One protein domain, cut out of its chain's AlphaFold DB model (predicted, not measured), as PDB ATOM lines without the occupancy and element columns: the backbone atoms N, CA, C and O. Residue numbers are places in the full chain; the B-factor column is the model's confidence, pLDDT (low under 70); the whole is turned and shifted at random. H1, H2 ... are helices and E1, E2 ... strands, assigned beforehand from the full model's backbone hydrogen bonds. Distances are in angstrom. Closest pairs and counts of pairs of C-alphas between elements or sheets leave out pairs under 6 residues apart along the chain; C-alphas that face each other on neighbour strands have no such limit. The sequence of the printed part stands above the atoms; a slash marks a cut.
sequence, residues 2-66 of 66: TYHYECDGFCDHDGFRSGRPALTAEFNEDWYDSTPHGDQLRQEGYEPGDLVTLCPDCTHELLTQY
ATOM      1  N   THR A   2     149.844 138.497 208.353       60.12
ATOM      2  CA  THR A   2     149.947 139.928 208.663       60.12
ATOM      3  C   THR A   2     149.171 140.662 207.579       60.12
ATOM      4  O   THR A   2     149.488 140.509 206.405       60.12
ATOM      5  N   TYR A   3     148.094 141.356 207.948       56.97
ATOM      6  CA  TYR A   3     147.355 142.186 206.999       56.97
ATOM      7  C   TYR A   3     148.225 143.385 206.630       56.97
ATOM      8  O   TYR A   3     148.613 144.152 207.513       56.97
ATOM      9  N   HIS A   4     148.525 143.519 205.342       58.88
ATOM     10  CA  HIS A   4     149.065 144.747 204.781       58.88
ATOM     11  C   HIS A   4     147.871 145.637 204.459       58.88
ATOM     12  O   HIS A   4     146.988 145.246 203.698       58.88
ATOM     13  N   TYR A   5     147.807 146.777 205.128       65.12
ATOM     14  CA  TYR A   5     146.862 147.829 204.801       65.12
ATOM     15  C   TYR A   5     147.592 148.796 203.879       65.12
ATOM     16  O   TYR A   5     148.748 149.108 204.158       65.12
ATOM     17  N   GLU A   6     146.928 149.221 202.811       70.19
ATOM     18  CA  GLU A   6     147.397 150.298 201.944       70.19
ATOM     19  C   GLU A   6     146.759 151.597 202.445       70.19
ATOM     20  O   GLU A   6     145.549 151.648 202.669       70.19
ATOM     21  N   CYS A   7     147.589 152.606 202.692       75.94
ATOM     22  CA  CYS A   7     147.148 153.957 203.024       75.94
ATOM     23  C   CYS A   7     147.385 154.899 201.844       75.94
ATOM     24  O   CYS A   7     148.232 154.650 200.982       75.94
ATOM     25  N   ASP A   8     146.713 156.033 201.903       76.00
ATOM     26  CA  ASP A   8     146.941 157.217 201.095       76.00
ATOM     27  C   ASP A   8     147.825 158.197 201.881       76.00
ATOM     28  O   ASP A   8     147.824 158.195 203.117       76.00
ATOM     29  N   GLY A   9     148.577 159.056 201.196       70.75
ATOM     30  CA  GLY A   9     149.200 160.201 201.853       70.75
ATOM     31  C   GLY A   9     150.633 160.490 201.442       70.75
ATOM     32  O   GLY A   9     151.305 159.709 200.786       70.75
ATOM     33  N   PHE A  10     151.089 161.646 201.908       73.19
ATOM     34  CA  PHE A  10     152.266 162.371 201.438       73.19
ATOM     35  C   PHE A  10     153.618 161.936 202.033       73.19
ATOM     36  O   PHE A  10     154.660 162.503 201.714       73.19
ATOM     37  N   CYS A  11     153.606 160.980 202.949       70.44
ATOM     38  CA  CYS A  11     154.619 160.861 204.007       70.44
ATOM     39  C   CYS A  11     155.591 159.714 203.756       70.44
ATOM     40  O   CYS A  11     156.338 159.329 204.653       70.44
ATOM     41  N   ASP A  12     155.593 159.158 202.544       64.06
ATOM     42  CA  ASP A  12     156.551 158.123 202.195       64.06
ATOM     43  C   ASP A  12     156.980 158.189 200.727       64.06
ATOM     44  O   ASP A  12     156.220 157.881 199.807       64.06
ATOM     45  N   HIS A  13     158.238 158.581 200.525       55.47
ATOM     46  CA  HIS A  13     158.911 158.576 199.229       55.47
ATOM     47  C   HIS A  13     159.614 157.233 198.931       55.47
ATOM     48  O   HIS A  13     160.025 157.030 197.790       55.47
ATOM     49  N   ASP A  14     159.718 156.310 199.902       52.44
ATOM     50  CA  ASP A  14     160.550 155.093 199.811       52.44
ATOM     51  C   ASP A  14     159.772 153.762 199.945       52.44
ATOM     52  O   ASP A  14     160.362 152.679 200.006       52.44
ATOM     53  N   GLY A  15     158.439 153.800 199.855       49.69
ATOM     54  CA  GLY A  15     157.656 152.641 199.410       49.69
ATOM     55  C   GLY A  15     157.133 151.695 200.491       49.69
ATOM     56  O   GLY A  15     156.863 150.529 200.195       49.69
ATOM     57  N   PHE A  16     156.918 152.164 201.717       51.94
ATOM     58  CA  PHE A  16     156.262 151.407 202.780       51.94
ATOM     59  C   PHE A  16     155.014 152.118 203.334       51.94
ATOM     60  O   PHE A  16     154.915 152.460 204.510       51.94
ATOM     61  N   ARG A  17     153.956 152.183 202.513       63.34
ATOM     62  CA  ARG A  17     152.591 152.552 202.949       63.34
ATOM     63  C   ARG A  17     151.916 151.449 203.773       63.34
ATOM     64  O   ARG A  17     150.789 151.060 203.485       63.34
ATOM     65  N   SER A  18     152.624 150.870 204.742       55.94
ATOM     66  CA  SER A  18     152.140 149.741 205.534       55.94
ATOM     67  C   SER A  18     151.879 150.170 206.975       55.94
ATOM     68  O   SER A  18     152.795 150.542 207.705       55.94
ATOM     69  N   GLY A  19     150.632 150.059 207.413       65.38
ATOM     70  CA  GLY A  19     150.223 150.375 208.778       65.38
ATOM     71  C   GLY A  19     148.707 150.414 208.866       65.38
ATOM     72  O   GLY A  19     148.046 150.667 207.868       65.38
ATOM     73  N   ARG A  20     148.119 150.128 210.034       74.19
ATOM     74  CA  ARG A  20     146.660 150.275 210.175       74.19
ATOM     75  C   ARG A  20     146.286 151.735 209.886       74.19
ATOM     76  O   ARG A  20     146.923 152.596 210.494       74.19
ATOM     77  N   PRO A  21     145.275 152.003 209.037       80.69
ATOM     78  CA  PRO A  21     144.769 153.350 208.822       80.69
ATOM     79  C   PRO A  21     144.522 154.046 210.155       80.69
ATOM     80  O   PRO A  21     143.896 153.464 211.048       80.69
ATOM     81  N   ALA A  22     145.060 155.251 210.302       86.44
ATOM     82  CA  ALA A  22     144.995 155.995 211.555       86.44
ATOM     83  C   ALA A  22     143.987 157.141 211.481       86.44
ATOM     84  O   ALA A  22     143.283 157.396 212.459       86.44
ATOM     85  N   LEU A  23     143.886 157.793 210.323       88.06
ATOM     86  CA  LEU A  23     142.987 158.915 210.112       88.06
ATOM     87  C   LEU A  23     142.470 158.909 208.678       88.06
ATOM     88  O   LEU A  23     143.252 158.856 207.740       88.06
ATOM     89  N   THR A  24     141.159 159.025 208.513       90.56
ATOM     90  CA  THR A  24     140.556 159.383 207.229       90.56
ATOM     91  C   THR A  24     140.071 160.821 207.338       90.56
ATOM     92  O   THR A  24     139.334 161.145 208.274       90.56
ATOM     93  N   ALA A  25     140.514 161.677 206.422       89.06
ATOM     94  CA  ALA A  25     140.252 163.109 206.464       89.06
ATOM     95  C   ALA A  25     139.987 163.677 205.068       89.06
ATOM     96  O   ALA A  25     140.391 163.108 204.058       89.06
ATOM     97  N   GLU A  26     139.317 164.823 205.056       92.69
ATOM     98  CA  GLU A  26     139.174 165.707 203.906       92.69
ATOM     99  C   GLU A  26     139.858 167.029 204.264       92.69
ATOM    100  O   GLU A  26     139.748 167.504 205.402       92.69
ATOM    101  N   PHE A  27     140.566 167.615 203.304       89.75
ATOM    102  CA  PHE A  27     141.260 168.885 203.483       89.75
ATOM    103  C   PHE A  27     140.558 169.984 202.694       89.75
ATOM    104  O   PHE A  27     140.193 169.791 201.534       89.75
ATOM    105  N   ASN A  28     140.383 171.148 203.322       92.19
ATOM    106  CA  ASN A  28     139.846 172.313 202.628       92.19
ATOM    107  C   ASN A  28     140.853 172.865 201.602       92.19
ATOM    108  O   ASN A  28     142.059 172.635 201.717       92.19
ATOM    109  N   GLU A  29     140.342 173.611 200.620       94.00
ATOM    110  CA  GLU A  29     141.145 174.197 199.536       94.00
ATOM    111  C   GLU A  29     142.290 175.067 200.069       94.00
ATOM    112  O   GLU A  29     143.428 174.906 199.642       94.00
ATOM    113  N   ASP A  30     142.020 175.916 201.067       94.62
ATOM    114  CA  ASP A  30     143.029 176.816 201.634       94.62
ATOM    115  C   ASP A  30     144.244 176.053 202.184       94.62
ATOM    116  O   ASP A  30     145.388 176.414 201.912       94.62
ATOM    117  N   TRP A  31     144.025 174.987 202.957       92.31
ATOM    118  CA  TRP A  31     145.099 174.151 203.495       92.31
ATOM    119  C   TRP A  31     145.801 173.369 202.382       92.31
ATOM    120  O   TRP A  31     147.029 173.262 202.372       92.31
ATOM    121  N   TYR A  32     145.028 172.851 201.429       91.88
ATOM    122  CA  TYR A  32     145.537 172.058 200.316       91.88
ATOM    123  C   TYR A  32     146.431 172.880 199.366       91.88
ATOM    124  O   TYR A  32     147.405 172.361 198.826       91.88
ATOM    125  N   ASP A  33     146.146 174.170 199.186       93.00
ATOM    126  CA  ASP A  33     146.931 175.068 198.330       93.00
ATOM    127  C   ASP A  33     148.100 175.753 199.044       93.00
ATOM    128  O   ASP A  33     149.029 176.228 198.389       93.00
ATOM    129  N   SER A  34     148.059 175.852 200.374       92.56
ATOM    130  CA  SER A  34     149.043 176.634 201.140       92.56
ATOM    131  C   SER A  34     150.094 175.806 201.874       92.56
ATOM    132  O   SER A  34     151.040 176.385 202.414       92.56
ATOM    133  N   THR A  35     149.958 174.477 201.915       90.88
ATOM    134  CA  THR A  35     150.847 173.612 202.702       90.88
ATOM    135  C   THR A  35     151.701 172.682 201.836       90.88
ATOM    136  O   THR A  35     151.228 172.183 200.814       90.88
ATOM    137  N   PRO A  36     152.939 172.360 202.265       89.50
ATOM    138  CA  PRO A  36     153.771 171.365 201.583       89.50
ATOM    139  C   PRO A  36     153.099 169.989 201.466       89.50
ATOM    140  O   PRO A  36     153.289 169.286 200.478       89.50
ATOM    141  N   HIS A  37     152.285 169.614 202.454       88.56
ATOM    142  CA  HIS A  37     151.524 168.368 202.433       88.56
ATOM    143  C   HIS A  37     150.444 168.359 201.344       88.56
ATOM    144  O   HIS A  37     150.261 167.343 200.678       88.56
ATOM    145  N   GLY A  38     149.769 169.489 201.114       90.31
ATOM    146  CA  GLY A  38     148.837 169.648 199.999       90.31
ATOM    147  C   GLY A  38     149.517 169.510 198.630       90.31
ATOM    148  O   GLY A  38     149.018 168.791 197.762       90.31
ATOM    149  N   ASP A  39     150.713 170.084 198.462       90.44
ATOM    150  CA  ASP A  39     151.527 169.899 197.249       90.44
ATOM    151  C   ASP A  39     151.905 168.428 197.017       90.44
ATOM    152  O   ASP A  39     151.900 167.952 195.878       90.44
ATOM    153  N   GLN A  40     152.222 167.690 198.081       87.88
ATOM    154  CA  GLN A  40     152.530 166.262 197.997       87.88
ATOM    155  C   GLN A  40     151.293 165.438 197.608       87.88
ATOM    156  O   GLN A  40     151.378 164.619 196.698       87.88
ATOM    157  N   LEU A  41     150.127 165.696 198.215       87.81
ATOM    158  CA  LEU A  41     148.866 165.041 197.831       87.81
ATOM    159  C   LEU A  41     148.528 165.283 196.351       87.81
ATOM    160  O   LEU A  41     148.096 164.370 195.649       87.81
ATOM    161  N   ARG A  42     148.809 166.483 195.839       90.19
ATOM    162  CA  ARG A  42     148.627 166.820 194.421       90.19
ATOM    163  C   ARG A  42     149.531 166.023 193.494       90.19
ATOM    164  O   ARG A  42     149.096 165.596 192.427       90.19
ATOM    165  N   GLN A  43     150.784 165.810 193.889       87.94
ATOM    166  CA  GLN A  43     151.726 164.980 193.130       87.94
ATOM    167  C   GLN A  43     151.295 163.511 193.092       87.94
ATOM    168  O   GLN A  43     151.608 162.813 192.128       87.94
ATOM    169  N   GLU A  44     150.544 163.059 194.097       84.62
ATOM    170  CA  GLU A  44     149.928 161.731 194.116       84.62
ATOM    171  C   GLU A  44     148.596 161.646 193.350       84.62
ATOM    172  O   GLU A  44     148.088 160.545 193.142       84.62
ATOM    173  N   GLY A  45     148.063 162.776 192.873       88.44
ATOM    174  CA  GLY A  45     146.862 162.837 192.035       88.44
ATOM    175  C   GLY A  45     145.548 163.058 192.784       88.44
ATOM    176  O   GLY A  45     144.497 162.894 192.169       88.44
ATOM    177  N   TYR A  46     145.592 163.426 194.066       89.44
ATOM    178  CA  TYR A  46     144.401 163.839 194.815       89.44
ATOM    179  C   TYR A  46     143.967 165.249 194.429       89.44
ATOM    180  O   TYR A  46     144.808 166.080 194.090       89.44
ATOM    181  N   GLU A  47     142.680 165.544 194.556       91.75
ATOM    182  CA  GLU A  47     142.088 166.870 194.382       91.75
ATOM    183  C   GLU A  47     141.613 167.448 195.734       91.75
ATOM    184  O   GLU A  47     141.437 166.712 196.712       91.75
ATOM    185  N   PRO A  48     141.411 168.776 195.842       89.69
ATOM    186  CA  PRO A  48     140.770 169.357 197.017       89.69
ATOM    187  C   PRO A  48     139.388 168.738 197.265       89.69
ATOM    188  O   PRO A  48     138.588 168.602 196.340       89.69
ATOM    189  N   GLY A  49     139.093 168.391 198.518       87.19
ATOM    190  CA  GLY A  49     137.842 167.719 198.883       87.19
ATOM    191  C   GLY A  49     137.858 166.193 198.730       87.19
ATOM    192  O   GLY A  49     136.893 165.539 199.129       87.19
ATOM    193  N   ASP A  50     138.938 165.598 198.214       90.62
ATOM    194  CA  ASP A  50     139.080 164.144 198.230       90.62
ATOM    195  C   ASP A  50     139.239 163.606 199.658       90.62
ATOM    196  O   ASP A  50     139.878 164.200 200.533       90.62
ATOM    197  N   LEU A  51     138.675 162.419 199.876       90.94
ATOM    198  CA  LEU A  51     138.870 161.645 201.095       90.94
ATOM    199  C   LEU A  51     140.214 160.919 201.033       90.94
ATOM    200  O   LEU A  51     140.404 160.025 200.211       90.94
ATOM    201  N   VAL A  52     141.112 161.265 201.953       89.25
ATOM    202  CA  VAL A  52     142.459 160.694 202.055       89.25
ATOM    203  C   VAL A  52     142.564 159.866 203.331       89.25
ATOM    204  O   VAL A  52     142.252 160.343 204.427       89.25
ATOM    205  N   THR A  53     143.015 158.614 203.215       88.88
ATOM    206  CA  THR A  53     143.225 157.727 204.367       88.88
ATOM    207  C   THR A  53     144.696 157.645 204.757       88.88
ATOM    208  O   THR A  53     145.455 156.867 204.197       88.88
ATOM    209  N   LEU A  54     145.089 158.391 205.782       86.81
ATOM    210  CA  LEU A  54     146.463 158.494 206.251       86.81
ATOM    211  C   LEU A  54     146.906 157.307 207.113       86.81
ATOM    212  O   LEU A  54     146.206 156.825 208.017       86.81
ATOM    213  N   CYS A  55     148.153 156.901 206.884       85.38
ATOM    214  CA  CYS A  55     148.879 155.987 207.757       85.38
ATOM    215  C   CYS A  55     149.255 156.650 209.104       85.38
ATOM    216  O   CYS A  55     149.164 157.875 209.247       85.38
ATOM    217  N   PRO A  56     149.669 155.869 210.123       85.38
ATOM    218  CA  PRO A  56     149.996 156.403 211.446       85.38
ATOM    219  C   PRO A  56     151.074 157.488 211.429       85.38
ATOM    220  O   PRO A  56     150.896 158.514 212.080       85.38
ATOM    221  N   ASP A  57     152.138 157.300 210.649       83.38
ATOM    222  CA  ASP A  57     153.254 158.251 210.585       83.38
ATOM    223  C   ASP A  57     152.818 159.571 209.941       83.38
ATOM    224  O   ASP A  57     153.048 160.638 210.504       83.38
ATOM    225  N   CYS A  58     152.050 159.486 208.852       83.94
ATOM    226  CA  CYS A  58     151.387 160.623 208.218       83.94
ATOM    227  C   CYS A  58     150.484 161.407 209.162       83.94
ATOM    228  O   CYS A  58     150.483 162.635 209.188       83.94
ATOM    229  N   THR A  59     149.695 160.674 209.943       88.25
ATOM    230  CA  THR A  59     148.781 161.263 210.919       88.25
ATOM    231  C   THR A  59     149.570 161.958 212.022       88.25
ATOM    232  O   THR A  59     149.215 163.056 212.440       88.25
ATOM    233  N   HIS A  60     150.654 161.343 212.492       86.88
ATOM    234  CA  HIS A  60     151.511 161.944 213.501       86.88
ATOM    235  C   HIS A  60     152.178 163.217 212.974       86.88
ATOM    236  O   HIS A  60     152.138 164.240 213.653       86.88
ATOM    237  N   GLU A  61     152.747 163.179 211.771       86.12
ATOM    238  CA  GLU A  61     153.372 164.337 211.135       86.12
ATOM    239  C   GLU A  61     152.381 165.500 210.999       86.12
ATOM    240  O   GLU A  61     152.642 166.589 211.513       86.12
ATOM    241  N   LEU A  62     151.200 165.223 210.437       86.69
ATOM    242  CA  LEU A  62     150.126 166.197 210.249       86.69
ATOM    243  C   LEU A  62     149.693 166.869 211.559       86.69
ATOM    244  O   LEU A  62     149.413 168.062 211.588       86.69
ATOM    245  N   LEU A  63     149.580 166.096 212.642       87.62
ATOM    246  CA  LEU A  63     149.032 166.584 213.910       87.62
ATOM    247  C   LEU A  63     150.078 167.226 214.825       87.62
ATOM    248  O   LEU A  63     149.699 167.869 215.806       87.62
ATOM    249  N   THR A  64     151.371 167.032 214.553       86.31
ATOM    250  CA  THR A  64     152.455 167.508 215.428       86.31
ATOM    251  C   THR A  64     153.301 168.620 214.823       86.31
ATOM    252  O   THR A  64     153.943 169.341 215.586       86.31
ATOM    253  N   GLN A  65     153.279 168.816 213.502       68.50
ATOM    254  CA  GLN A  65     153.868 169.997 212.876       68.50
ATOM    255  C   GLN A  65     152.906 171.195 212.989       68.50
ATOM    256  O   GLN A  65     152.011 171.370 212.166       68.50
ATOM    257  N   TYR A  66     153.101 172.003 214.035       50.62
ATOM    258  CA  TYR A  66     152.527 173.344 214.221       50.62
ATOM    259  C   TYR A  66     153.646 174.368 214.416       50.62
ATOM    260  O   TYR A  66     154.572 174.078 215.212       50.62
TER     261      TYR A  66
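This is residues 2 to 66 of the 66 residues of an uncharacterized protein of Halomicroarcula pellucida (UniProt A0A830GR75). What is the shape? After a long unnamed stretch, residues 2 to 22, a small two-stranded antiparallel ribbon, E1 and E2, has H3 near E1, H1 past the end of E1, and H2, which makes a corner with H1, off to one side of the ribbon. How is it built? The 65 printed residues run E1, H1, H2, E2, H3, mixed in class, with under half in named elements. It is compact, radius of gyration of the C-alphas 11.4 A, spanning 38 by 25 by 21 A.

Where do elements begin? E1, residues 23 to 26, begins at C-alpha (142.987, 158.915, 210.112); H1 is 29 to 34, H2 36 to 43. What follows? E2 is 51 to 54; H3, 56 to 64, spans 12.1 A and ends at C-alpha (152.455, 167.508, 215.428).

How do strands pair? E1 and E2 are antiparallel at 150 degrees; N 25 and O 52 are 3.0 A apart, within hydrogen-bond range. And the helices? H1 and H2 touch only at the corner, closest C-alphas Tyr 32 and Gly 38, 4.1 A. In H1, H2 and H3 every O i to N i+4 pair is within hydrogen-bond range.

Any cut? The printed part has no cut, and no link is long. Where is confidence low? pLDDT is under 70 at residues 2 to 5, 12 to 19 and 65 to 66.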